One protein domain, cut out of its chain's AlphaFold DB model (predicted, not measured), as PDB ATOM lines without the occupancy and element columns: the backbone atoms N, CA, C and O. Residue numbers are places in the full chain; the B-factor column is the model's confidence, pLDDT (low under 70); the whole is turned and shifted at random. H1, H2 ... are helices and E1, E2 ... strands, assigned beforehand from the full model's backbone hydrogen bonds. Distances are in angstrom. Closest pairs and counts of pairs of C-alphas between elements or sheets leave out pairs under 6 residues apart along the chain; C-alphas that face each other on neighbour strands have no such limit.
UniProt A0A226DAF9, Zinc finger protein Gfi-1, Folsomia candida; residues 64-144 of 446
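This is residues 64 to 144 of the 446 residues of the protein "Zinc finger protein Gfi-1" of Folsomia candida (UniProt A0A226DAF9). A small sheet of three strands has the helix H1 packed on one face, and the helix H2, reached by a long loop, lies apart from both at the other end of an elongated whole. Between E3 and H1 the chain first folds back beside E3 with residues 93 to 94. The printed part has 81 residues, with E1, E2, E3, H1 and H2 in that order; the sheet order is E1 - E2 - E3, all antiparallel. The class is mixed, helices and strands, with 37 residues, under half, in named elements. The whole is loose, with a radius of gyration of the C-alphas of 14.8 A and spans of 48 by 30 by 17 A.

E1, residues 70 to 73, and E2, residues 76 to 81, form a hairpin with N 71 and O 78 2.9 A apart, within hydrogen-bond range. E2 and E3, residues 84 to 87, form another, with N 86 and O 79 at 2.8 A. The three are a meander, each strand the antiparallel neighbour of the one before. Residues 85 to 86 of E3 also pair, antiparallel, with residues 93 to 94. H1, residues 104 to 115, is on the sheet at a height of 8.9 A, giving two layers, a helix on one face of a sheet. The closest C-alphas of E3 and H1, those of Asn 84 and Ser 104, are 6.2 A apart. H1 lies over E2 and runs only just along the strands, at 29 degrees to E2 on the local plane. H2, residues 132 to 142, is apart from H1 and not on the sheet. Every O i to N i+4 pair is within hydrogen-bond range in H2, and 7 of 8 in H1.

E1 begins at C-alpha 70 (203.531, 174.140, 164.467). E2 is 16.4 A long, H1 16.2 A and H2 14.9 A. H2 ends at C-alpha 142 (188.238, 185.171, 129.746).

The C-alphas of Pro 68 and Ser 144, the two farthest apart, are 48.6 A apart. The printed part has no cut. The links E3 to H1 and H1 to H2 are long, 16 residues each. The mean pLDDT of the printed part is 75.5, and 19 residues are under 70, among them 96 to 102 and 141 to 144.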
ATOM      1  N   ASP A  64     206.431 181.226 164.238       78.44
ATOM      2  CA  ASP A  64     206.554 180.007 165.036       78.44
ATOM      3  C   ASP A  64     205.572 180.073 166.218       78.44
ATOM      4  O   ASP A  64     205.419 181.129 166.832       78.44
ATOM      5  N   THR A  65     204.847 178.984 166.490       76.88
ATOM      6  CA  THR A  65     203.859 178.940 167.586       76.88
ATOM      7  C   THR A  65     204.464 178.337 168.855       76.88
ATOM      8  O   THR A  65     205.550 177.764 168.816       76.88
ATOM      9  N   SER A  66     203.751 178.433 169.979       73.56
ATOM     10  CA  SER A  66     204.134 177.796 171.247       73.56
ATOM     11  C   SER A  66     204.108 176.261 171.205       73.56
ATOM     12  O   SER A  66     204.719 175.627 172.061       73.56
ATOM     13  N   ALA A  67     203.435 175.653 170.222       73.00
ATOM     14  CA  ALA A  67     203.419 174.208 170.036       73.00
ATOM     15  C   ALA A  67     204.600 173.743 169.153       73.00
ATOM     16  O   ALA A  67     204.839 174.326 168.086       73.00
ATOM     17  N   PRO A  68     205.322 172.668 169.536       73.94
ATOM     18  CA  PRO A  68     206.430 172.145 168.743       73.94
ATOM     19  C   PRO A  68     205.956 171.739 167.344       73.94
ATOM     20  O   PRO A  68     204.842 171.254 167.155       73.94
ATOM     21  N   ASN A  69     206.812 171.966 166.345       79.06
ATOM     22  CA  ASN A  69     206.549 171.711 164.925       79.06
ATOM     23  C   ASN A  69     205.324 172.427 164.309       79.06
ATOM     24  O   ASN A  69     205.059 172.228 163.125       79.06
ATOM     25  N   ARG A  70     204.625 173.323 165.025       81.81
ATOM     26  CA  ARG A  70     203.531 174.140 164.467       81.81
ATOM     27  C   ARG A  70     203.964 175.578 164.183       81.81
ATOM     28  O   ARG A  70     204.646 176.229 164.980       81.81
ATOM     29  N   LYS A  71     203.551 176.090 163.023       86.12
ATOM     30  CA  LYS A  71     203.811 177.456 162.550       86.12
ATOM     31  C   LYS A  71     202.521 178.061 161.998       86.12
ATOM     32  O   LYS A  71     201.752 177.368 161.345       86.12
ATOM     33  N   MET A  72     202.292 179.351 162.206       80.88
ATOM     34  CA  MET A  72     201.106 180.066 161.729       80.88
ATOM     35  C   MET A  72     201.427 180.924 160.496       80.88
ATOM     36  O   MET A  72     202.494 181.541 160.406       80.88
ATOM     37  N   TYR A  73     200.497 180.994 159.539       80.62
ATOM     38  CA  TYR A  73     200.613 181.844 158.354       80.62
ATOM     39  C   TYR A  73     199.283 182.496 157.963       80.62
ATOM     40  O   TYR A  73     198.335 181.802 157.614       80.62
ATOM     41  N   GLU A  74     199.234 183.835 157.996       75.06
ATOM     42  CA  GLU A  74     198.053 184.650 157.640       75.06
ATOM     43  C   GLU A  74     196.746 184.153 158.324       75.06
ATOM     44  O   GLU A  74     195.679 184.187 157.722       75.06
ATOM     45  N   GLY A  75     196.851 183.658 159.569       75.94
ATOM     46  CA  GLY A  75     195.745 183.109 160.376       75.94
ATOM     47  C   GLY A  75     195.622 181.577 160.409       75.94
ATOM     48  O   GLY A  75     194.892 181.057 161.243       75.94
ATOM     49  N   TYR A  76     196.345 180.843 159.557       81.00
ATOM     50  CA  TYR A  76     196.199 179.387 159.416       81.00
ATOM     51  C   TYR A  76     197.357 178.611 160.046       81.00
ATOM     52  O   TYR A  76     198.524 178.965 159.853       81.00
ATOM     53  N   GLU A  77     197.046 177.522 160.752       84.94
ATOM     54  CA  GLU A  77     198.054 176.604 161.285       84.94
ATOM     55  C   GLU A  77     198.657 175.692 160.204       84.94
ATOM     56  O   GLU A  77     197.976 175.157 159.321       84.94
ATOM     57  N   ILE A  78     199.970 175.498 160.306       86.88
ATOM     58  CA  ILE A  78     200.787 174.660 159.439       86.88
ATOM     59  C   ILE A  78     201.678 173.779 160.323       86.88
ATOM     60  O   ILE A  78     202.544 174.286 161.039       86.88
ATOM     61  N   ALA A  79     201.493 172.462 160.248       86.75
ATOM     62  CA  ALA A  79     202.425 171.495 160.823       86.75
ATOM     63  C   ALA A  79     203.678 171.379 159.938       86.75
ATOM     64  O   ALA A  79     203.599 171.513 158.713       86.75
ATOM     65  N   VAL A  80     204.844 171.154 160.546       85.75
ATOM     66  CA  VAL A  80     206.136 171.057 159.853       85.75
ATOM     67  C   VAL A  80     206.869 169.796 160.291       85.75
ATOM     68  O   VAL A  80     207.456 169.744 161.367       85.75
ATOM     69  N   GLU A  81     206.865 168.792 159.421       83.12
ATOM     70  CA  GLU A  81     207.388 167.450 159.683       83.12
ATOM     71  C   GLU A  81     208.510 167.142 158.688       83.12
ATOM     72  O   GLU A  81     208.284 167.085 157.478       83.12
ATOM     73  N   SER A  82     209.741 166.989 159.185       76.62
ATOM     74  CA  SER A  82     210.925 166.599 158.395       76.62
ATOM     75  C   SER A  82     211.126 167.393 157.086       76.62
ATOM     76  O   SER A  82     211.547 166.854 156.063       76.62
ATOM     77  N   GLY A  83     210.807 168.694 157.097       74.25
ATOM     78  CA  GLY A  83     210.937 169.600 155.942       74.25
ATOM     79  C   GLY A  83     209.717 169.672 155.007       74.25
ATOM     80  O   GLY A  83     209.701 170.494 154.080       74.25
ATOM     81  N   ASN A  84     208.682 168.873 155.264       83.44
ATOM     82  CA  ASN A  84     207.357 169.010 154.664       83.44
ATOM     83  C   ASN A  84     206.517 170.011 155.475       83.44
ATOM     84  O   ASN A  84     206.740 170.185 156.671       83.44
ATOM     85  N   TYR A  85     205.570 170.691 154.826       87.94
ATOM     86  CA  TYR A  85     204.686 171.672 155.469       87.94
ATOM     87  C   TYR A  85     203.229 171.311 155.159       87.94
ATOM     88  O   TYR A  85     202.841 171.319 153.993       87.94
ATOM     89  N   THR A  86     202.427 171.026 156.181       84.81
ATOM     90  CA  THR A  86     201.045 170.536 156.054       84.81
ATOM     91  C   THR A  86     200.061 171.581 156.563       84.81
ATOM     92  O   THR A  86     200.152 171.982 157.721       84.81
ATOM     93  N   CYS A  87     199.113 172.031 155.738       86.38
ATOM     94  CA  CYS A  87     198.067 172.949 156.196       86.38
ATOM     95  C   CYS A  87     197.010 172.183 156.995       86.38
ATOM     96  O   CYS A  87     196.315 171.328 156.449       86.38
ATOM     97  N   LEU A  88     196.857 172.516 158.277       82.94
ATOM     98  CA  LEU A  88     195.920 171.830 159.173       82.94
ATOM     99  C   LEU A  88     194.446 172.139 158.849       82.94
ATOM    100  O   LEU A  88     193.570 171.374 159.228       82.94
ATOM    101  N   ALA A  89     194.170 173.202 158.084       79.38
ATOM    102  CA  ALA A  89     192.818 173.579 157.661       79.38
ATOM    103  C   ALA A  89     192.269 172.779 156.456       79.38
ATOM    104  O   ALA A  89     191.100 172.938 156.113       79.38
ATOM    105  N   CYS A  90     193.086 171.956 155.783       78.31
ATOM    106  CA  CYS A  90     192.635 171.136 154.642       78.31
ATOM    107  C   CYS A  90     193.480 169.880 154.334       78.31
ATOM    108  O   CYS A  90     193.232 169.208 153.334       78.31
ATOM    109  N   GLY A  91     194.517 169.580 155.120       81.19
ATOM    110  CA  GLY A  91     195.404 168.430 154.905       81.19
ATOM    111  C   GLY A  91     196.409 168.569 153.751       81.19
ATOM    112  O   GLY A  91     197.130 167.617 153.458       81.19
ATOM    113  N   PHE A  92     196.504 169.724 153.079       84.50
ATOM    114  CA  PHE A  92     197.439 169.897 151.959       84.50
ATOM    115  C   PHE A  92     198.909 169.848 152.416       84.50
ATOM    116  O   PHE A  92     199.362 170.724 153.157       84.50
ATOM    117  N   VAL A  93     199.670 168.869 151.910       84.69
ATOM    118  CA  VAL A  93     201.100 168.676 152.212       84.69
ATOM    119  C   VAL A  93     201.990 169.240 151.098       84.69
ATOM    120  O   VAL A  93     202.135 168.651 150.025       84.69
ATOM    121  N   ALA A  94     202.684 170.341 151.381       84.38
ATOM    122  CA  ALA A  94     203.813 170.803 150.584       84.38
ATOM    123  C   ALA A  94     205.051 169.942 150.889       84.38
ATOM    124  O   ALA A  94     205.781 170.198 151.852       84.38
ATOM    125  N   LYS A  95     205.279 168.910 150.067       80.19
ATOM    126  CA  LYS A  95     206.454 168.028 150.164       80.19
ATOM    127  C   LYS A  95     207.733 168.721 149.684       80.19
ATOM    128  O   LYS A  95     207.692 169.494 148.725       80.19
ATOM    129  N   SER A  96     208.873 168.400 150.297       66.94
ATOM    130  CA  SER A  96     210.186 168.811 149.780       66.94
ATOM    131  C   SER A  96     210.501 168.110 148.449       66.94
ATOM    132  O   SER A  96     210.088 166.975 148.202       66.94
ATOM    133  N   GLN A  97     211.176 168.815 147.534       64.06
ATOM    134  CA  GLN A  97     211.465 168.346 146.172       64.06
ATOM    135  C   GLN A  97     212.848 168.851 145.720       64.06
ATOM    136  O   GLN A  97     212.962 170.019 145.348       64.06
ATOM    137  N   PRO A  98     213.900 168.011 145.693       53.97
ATOM    138  CA  PRO A  98     215.281 168.467 145.480       53.97
ATOM    139  C   PRO A  98     215.607 168.925 144.045       53.97
ATOM    140  O   PRO A  98     216.710 169.394 143.793       53.97
ATOM    141  N   ARG A  99     214.675 168.794 143.087       54.41
ATOM    142  CA  ARG A  99     214.884 169.108 141.656       54.41
ATOM    143  C   ARG A  99     214.088 170.326 141.145       54.41
ATOM    144  O   ARG A  99     213.858 170.433 139.943       54.41
ATOM    145  N   LYS A 100     213.596 171.218 142.019       53.00
ATOM    146  CA  LYS A 100     212.830 172.426 141.624       53.00
ATOM    147  C   LYS A 100     213.164 173.636 142.501       53.00
ATOM    148  O   LYS A 100     213.246 173.511 143.715       53.00
ATOM    149  N   ASN A 101     213.237 174.822 141.891       55.84
ATOM    150  CA  ASN A 101     213.643 176.094 142.520       55.84
ATOM    151  C   ASN A 101     212.587 176.703 143.481       55.84
ATOM    152  O   ASN A 101     212.480 177.923 143.592       55.84
ATOM    153  N   TYR A 102     211.767 175.877 144.138       61.94
ATOM    154  CA  TYR A 102     210.680 176.300 145.021       61.94
ATOM    155  C   TYR A 102     210.696 175.474 146.309       61.94
ATOM    156  O   TYR A 102     210.403 174.281 146.296       61.94
ATOM    157  N   ASN A 103     210.995 176.127 147.430       77.38
ATOM    158  CA  ASN A 103     211.000 175.487 148.742       77.38
ATOM    159  C   ASN A 103     209.571 175.137 149.194       77.38
ATOM    160  O   ASN A 103     208.636 175.912 148.969       77.38
ATOM    161  N   SER A 104     209.409 174.039 149.945       79.38
ATOM    162  CA  SER A 104     208.140 173.626 150.580       79.38
ATOM    163  C   SER A 104     207.450 174.790 151.313       79.38
ATOM    164  O   SER A 104     206.239 174.988 151.222       79.38
ATOM    165  N   LYS A 105     208.272 175.616 151.977       81.69
ATOM    166  CA  LYS A 105     207.900 176.815 152.738       81.69
ATOM    167  C   LYS A 105     207.202 177.894 151.908       81.69
ATOM    168  O   LYS A 105     206.490 178.709 152.482       81.69
ATOM    169  N   ASP A 106     207.399 177.935 150.594       80.56
ATOM    170  CA  ASP A 106     206.761 178.907 149.699       80.56
ATOM    171  C   ASP A 106     205.580 178.289 148.940       80.56
ATOM    172  O   ASP A 106     204.573 178.966 148.726       80.56
ATOM    173  N   ILE A 107     205.635 176.981 148.662       81.75
ATOM    174  CA  ILE A 107     204.490 176.199 148.173       81.75
ATOM    175  C   ILE A 107     203.325 176.283 149.172       81.75
ATOM    176  O   ILE A 107     202.206 176.602 148.771       81.75
ATOM    177  N   ILE A 108     203.576 176.099 150.476       84.06
ATOM    178  CA  ILE A 108     202.513 176.168 151.496       84.06
ATOM    179  C   ILE A 108     201.909 177.579 151.634       84.06
ATOM    180  O   ILE A 108     200.695 177.716 151.767       84.06
ATOM    181  N   LYS A 109     202.713 178.646 151.502       81.88
ATOM    182  CA  LYS A 109     202.210 180.037 151.495       81.88
ATOM    183  C   LYS A 109     201.317 180.314 150.286       81.88
ATOM    184  O   LYS A 109     200.309 181.003 150.422       81.88
ATOM    185  N   LEU A 110     201.694 179.815 149.105       78.12
ATOM    186  CA  LEU A 110     200.910 179.952 147.871       78.12
ATOM    187  C   LEU A 110     199.601 179.157 147.942       78.12
ATOM    188  O   LEU A 110     198.566 179.641 147.482       78.12
ATOM    189  N   HIS A 111     199.637 177.974 148.556       82.50
ATOM    190  CA  HIS A 111     198.449 177.195 148.881       82.50
ATOM    191  C   HIS A 111     197.500 177.992 149.798       82.50
ATOM    192  O   HIS A 111     196.398 178.319 149.359       82.50
ATOM    193  N   VAL A 112     197.943 178.428 150.988       80.00
ATOM    194  CA  VAL A 112     197.100 179.210 151.919       80.00
ATOM    195  C   VAL A 112     196.538 180.465 151.237       80.00
ATOM    196  O   VAL A 112     195.349 180.759 151.352       80.00
ATOM    197  N   LYS A 113     197.342 181.171 150.429       75.38
ATOM    198  CA  LYS A 113     196.897 182.382 149.713       75.38
ATOM    199  C   LYS A 113     195.891 182.160 148.587       75.38
ATOM    200  O   LYS A 113     195.210 183.114 148.218       75.38
ATOM    201  N   SER A 114     195.796 180.948 148.043       69.50
ATOM    202  CA  SER A 114     194.865 180.621 146.953       69.50
ATOM    203  C   SER A 114     193.630 179.846 147.406       69.50
ATOM    204  O   SER A 114     192.572 180.034 146.814       69.50
ATOM    205  N   GLN A 115     193.747 179.006 148.438       68.94
ATOM    206  CA  GLN A 115     192.651 178.154 148.915       68.94
ATOM    207  C   GLN A 115     191.923 178.722 150.138       68.94
ATOM    208  O   GLN A 115     190.754 178.415 150.335       68.94
ATOM    209  N   HIS A 116     192.592 179.549 150.948       73.12
ATOM    210  CA  HIS A 116     192.046 180.010 152.228       73.12
ATOM    211  C   HIS A 116     191.936 181.538 152.320       73.12
ATOM    212  O   HIS A 116     190.894 182.062 152.691       73.12
ATOM    213  N   PHE A 117     192.964 182.280 151.898       66.62
ATOM    214  CA  PHE A 117     192.991 183.747 152.014       66.62
ATOM    215  C   PHE A 117     192.220 184.496 150.902       66.62
ATOM    216  O   PHE A 117     192.239 185.724 150.880       66.62
ATOM    217  N   ASN A 118     191.611 183.785 149.936       60.22
ATOM    218  CA  ASN A 118     190.825 184.333 148.808       60.22
ATOM    219  C   ASN A 118     191.466 185.537 148.072       60.22
ATOM    220  O   ASN A 118     190.770 186.381 147.507       60.22
ATOM    221  N   ALA A 119     192.804 185.627 148.061       62.78
ATOM    222  CA  ALA A 119     193.517 186.901 147.920       62.78
ATOM    223  C   ALA A 119     193.244 187.661 146.608       62.78
ATOM    224  O   ALA A 119     193.365 188.885 146.568       62.78
ATOM    225  N   PHE A 120     192.911 186.935 145.535       69.50
ATOM    226  CA  PHE A 120     192.560 187.481 144.222       69.50
ATOM    227  C   PHE A 120     191.477 186.613 143.557       69.50
ATOM    228  O   PHE A 120     191.747 185.919 142.574       69.50
ATOM    229  N   ARG A 121     190.264 186.624 144.120       73.88
ATOM    230  CA  ARG A 121     189.053 186.053 143.504       73.88
ATOM    231  C   ARG A 121     188.674 186.815 142.228       73.88
ATOM    232  O   ARG A 121     188.859 188.027 142.141       73.88
ATOM    233  N   CYS A 122     188.164 186.101 141.230       78.38
ATOM    234  CA  CYS A 122     187.521 186.677 140.053       78.38
ATOM    235  C   CYS A 122     186.006 186.693 140.272       78.38
ATOM    236  O   CYS A 122     185.416 185.629 140.427       78.38
ATOM    237  N   GLU A 123     185.380 187.868 140.275       72.31
ATOM    238  CA  GLU A 123     183.928 187.995 140.476       72.31
ATOM    239  C   GLU A 123     183.121 187.290 139.357       72.31
ATOM    240  O   GLU A 123     182.343 186.402 139.694       72.31
ATOM    241  N   PRO A 124     183.361 187.515 138.041       71.12
ATOM    242  CA  PRO A 124     182.608 186.850 136.962       71.12
ATOM    243  C   PRO A 124     182.679 185.315 136.852       71.12
ATOM    244  O   PRO A 124     181.982 184.749 136.010       71.12
ATOM    245  N   CYS A 125     183.556 184.620 137.587       71.12
ATOM    246  CA  CYS A 125     183.599 183.150 137.548       71.12
ATOM    247  C   CYS A 125     184.123 182.477 138.826       71.12
ATOM    248  O   CYS A 125     184.631 181.356 138.759       71.12
ATOM    249  N   GLU A 126     184.025 183.159 139.971       75.06
ATOM    250  CA  GLU A 126     184.313 182.665 141.333       75.06
ATOM    251  C   GLU A 126     185.775 182.240 141.631       75.06
ATOM    252  O   GLU A 126     186.134 182.042 142.794       75.06
ATOM    253  N   LYS A 127     186.638 182.093 140.616       67.19
ATOM    254  CA  LYS A 127     187.960 181.445 140.725       67.19
ATOM    255  C   LYS A 127     188.996 182.283 141.474       67.19
ATOM    256  O   LYS A 127     189.199 183.459 141.175       67.19
ATOM    257  N   ASN A 128     189.721 181.633 142.382       75.69
ATOM    258  CA  ASN A 128     190.821 182.220 143.148       75.69
ATOM    259  C   ASN A 128     192.168 182.139 142.416       75.69
ATOM    260  O   ASN A 128     192.522 181.111 141.837       75.69
ATOM    261  N   TYR A 129     192.967 183.205 142.518       76.06
ATOM    262  CA  TYR A 129     194.300 183.295 141.921       76.06
ATOM    263  C   TYR A 129     195.378 183.691 142.940       76.06
ATOM    264  O   TYR A 129     195.140 184.443 143.878       76.06
ATOM    265  N   THR A 130     196.609 183.218 142.730       67.56
ATOM    266  CA  THR A 130     197.758 183.478 143.623       67.56
ATOM    267  C   THR A 130     198.335 184.895 143.520       67.56
ATOM    268  O   THR A 130     199.149 185.283 144.356       67.56
ATOM    269  N   SER A 131     197.963 185.683 142.504       71.94
ATOM    270  CA  SER A 131     198.410 187.078 142.364       71.94
ATOM    271  C   SER A 131     197.476 187.927 141.500       71.94
ATOM    272  O   SER A 131     196.883 187.432 140.538       71.94
ATOM    273  N   LYS A 132     197.446 189.245 141.762       73.62
ATOM    274  CA  LYS A 132     196.722 190.230 140.937       73.62
ATOM    275  C   LYS A 132     197.129 190.196 139.459       73.62
ATOM    276  O   LYS A 132     196.281 190.416 138.605       73.62
ATOM    277  N   TYR A 133     198.393 189.898 139.140       76.75
ATOM    278  CA  TYR A 133     198.851 189.774 137.749       76.75
ATOM    279  C   TYR A 133     198.213 188.574 137.036       76.75
ATOM    280  O   TYR A 133     197.754 188.706 135.903       76.75
ATOM    281  N   ILE A 134     198.126 187.420 137.707       75.81
ATOM    282  CA  ILE A 134     197.483 186.228 137.142       75.81
ATOM    283  C   ILE A 134     195.968 186.444 137.036       75.81
ATOM    284  O   ILE A 134     195.413 186.151 135.979       75.81
ATOM    285  N   LEU A 135     195.323 187.041 138.050       81.38
ATOM    286  CA  LEU A 135     193.913 187.450 137.985       81.38
ATOM    287  C   LEU A 135     193.659 188.389 136.793       81.38
ATOM    288  O   LEU A 135     192.773 188.131 135.990       81.38
ATOM    289  N   GLN A 136     194.465 189.438 136.619       76.25
ATOM    290  CA  GLN A 136     194.324 190.385 135.506       76.25
ATOM    291  C   GLN A 136     194.588 189.739 134.138       76.25
ATOM    292  O   GLN A 136     193.886 190.040 133.175       76.25
ATOM    293  N   LYS A 137     195.538 188.799 134.035       79.38
ATOM    294  CA  LYS A 137     195.752 188.003 132.814       79.38
ATOM    295  C   LYS A 137     194.582 187.053 132.532       79.38
ATOM    296  O   LYS A 137     194.258 186.830 131.368       79.38
ATOM    297  N   HIS A 138     193.950 186.507 133.570       80.38
ATOM    298  CA  HIS A 138     192.743 185.693 133.459       80.38
ATOM    299  C   HIS A 138     191.536 186.538 133.020       80.38
ATOM    300  O   HIS A 138     190.942 186.204 132.000       80.38
ATOM    301  N   ILE A 139     191.246 187.659 133.692       78.69
ATOM    302  CA  ILE A 139     190.200 188.619 133.302       78.69
ATOM    303  C   ILE A 139     190.419 189.055 131.851       78.69
ATOM    304  O   ILE A 139     189.535 188.876 131.022       78.69
ATOM    305  N   LYS A 140     191.632 189.490 131.481       75.75
ATOM    306  CA  LYS A 140     191.929 189.900 130.100       75.75
ATOM    307  C   LYS A 140     191.772 188.767 129.068       75.75
ATOM    308  O   LYS A 140     191.537 189.059 127.896       75.75
ATOM    309  N   LYS A 141     191.888 187.493 129.462       69.62
ATOM    310  CA  LYS A 141     191.732 186.337 128.555       69.62
ATOM    311  C   LYS A 141     190.302 185.774 128.500       69.62
ATOM    312  O   LYS A 141     189.937 185.237 127.460       69.62
ATOM    313  N   MET A 142     189.530 185.865 129.584       61.41
ATOM    314  CA  MET A 142     188.238 185.171 129.746       61.41
ATOM    315  C   MET A 142     187.036 186.106 129.959       61.41
ATOM    316  O   MET A 142     185.901 185.662 129.831       61.41
ATOM    317  N   HIS A 143     187.285 187.372 130.306       67.50
ATOM    318  CA  HIS A 143     186.281 188.371 130.699       67.50
ATOM    319  C   HIS A 143     186.579 189.765 130.103       67.50
ATOM    320  O   HIS A 143     186.131 190.780 130.631       67.50
ATOM    321  N   SER A 144     187.353 189.839 129.012       60.34
ATOM    322  CA  SER A 144     187.476 191.085 128.245       60.34
ATOM    323  C   SER A 144     186.165 191.376 127.520       60.34
ATOM    324  O   SER A 144     185.614 190.494 126.855       60.34
TER     325      SER A 144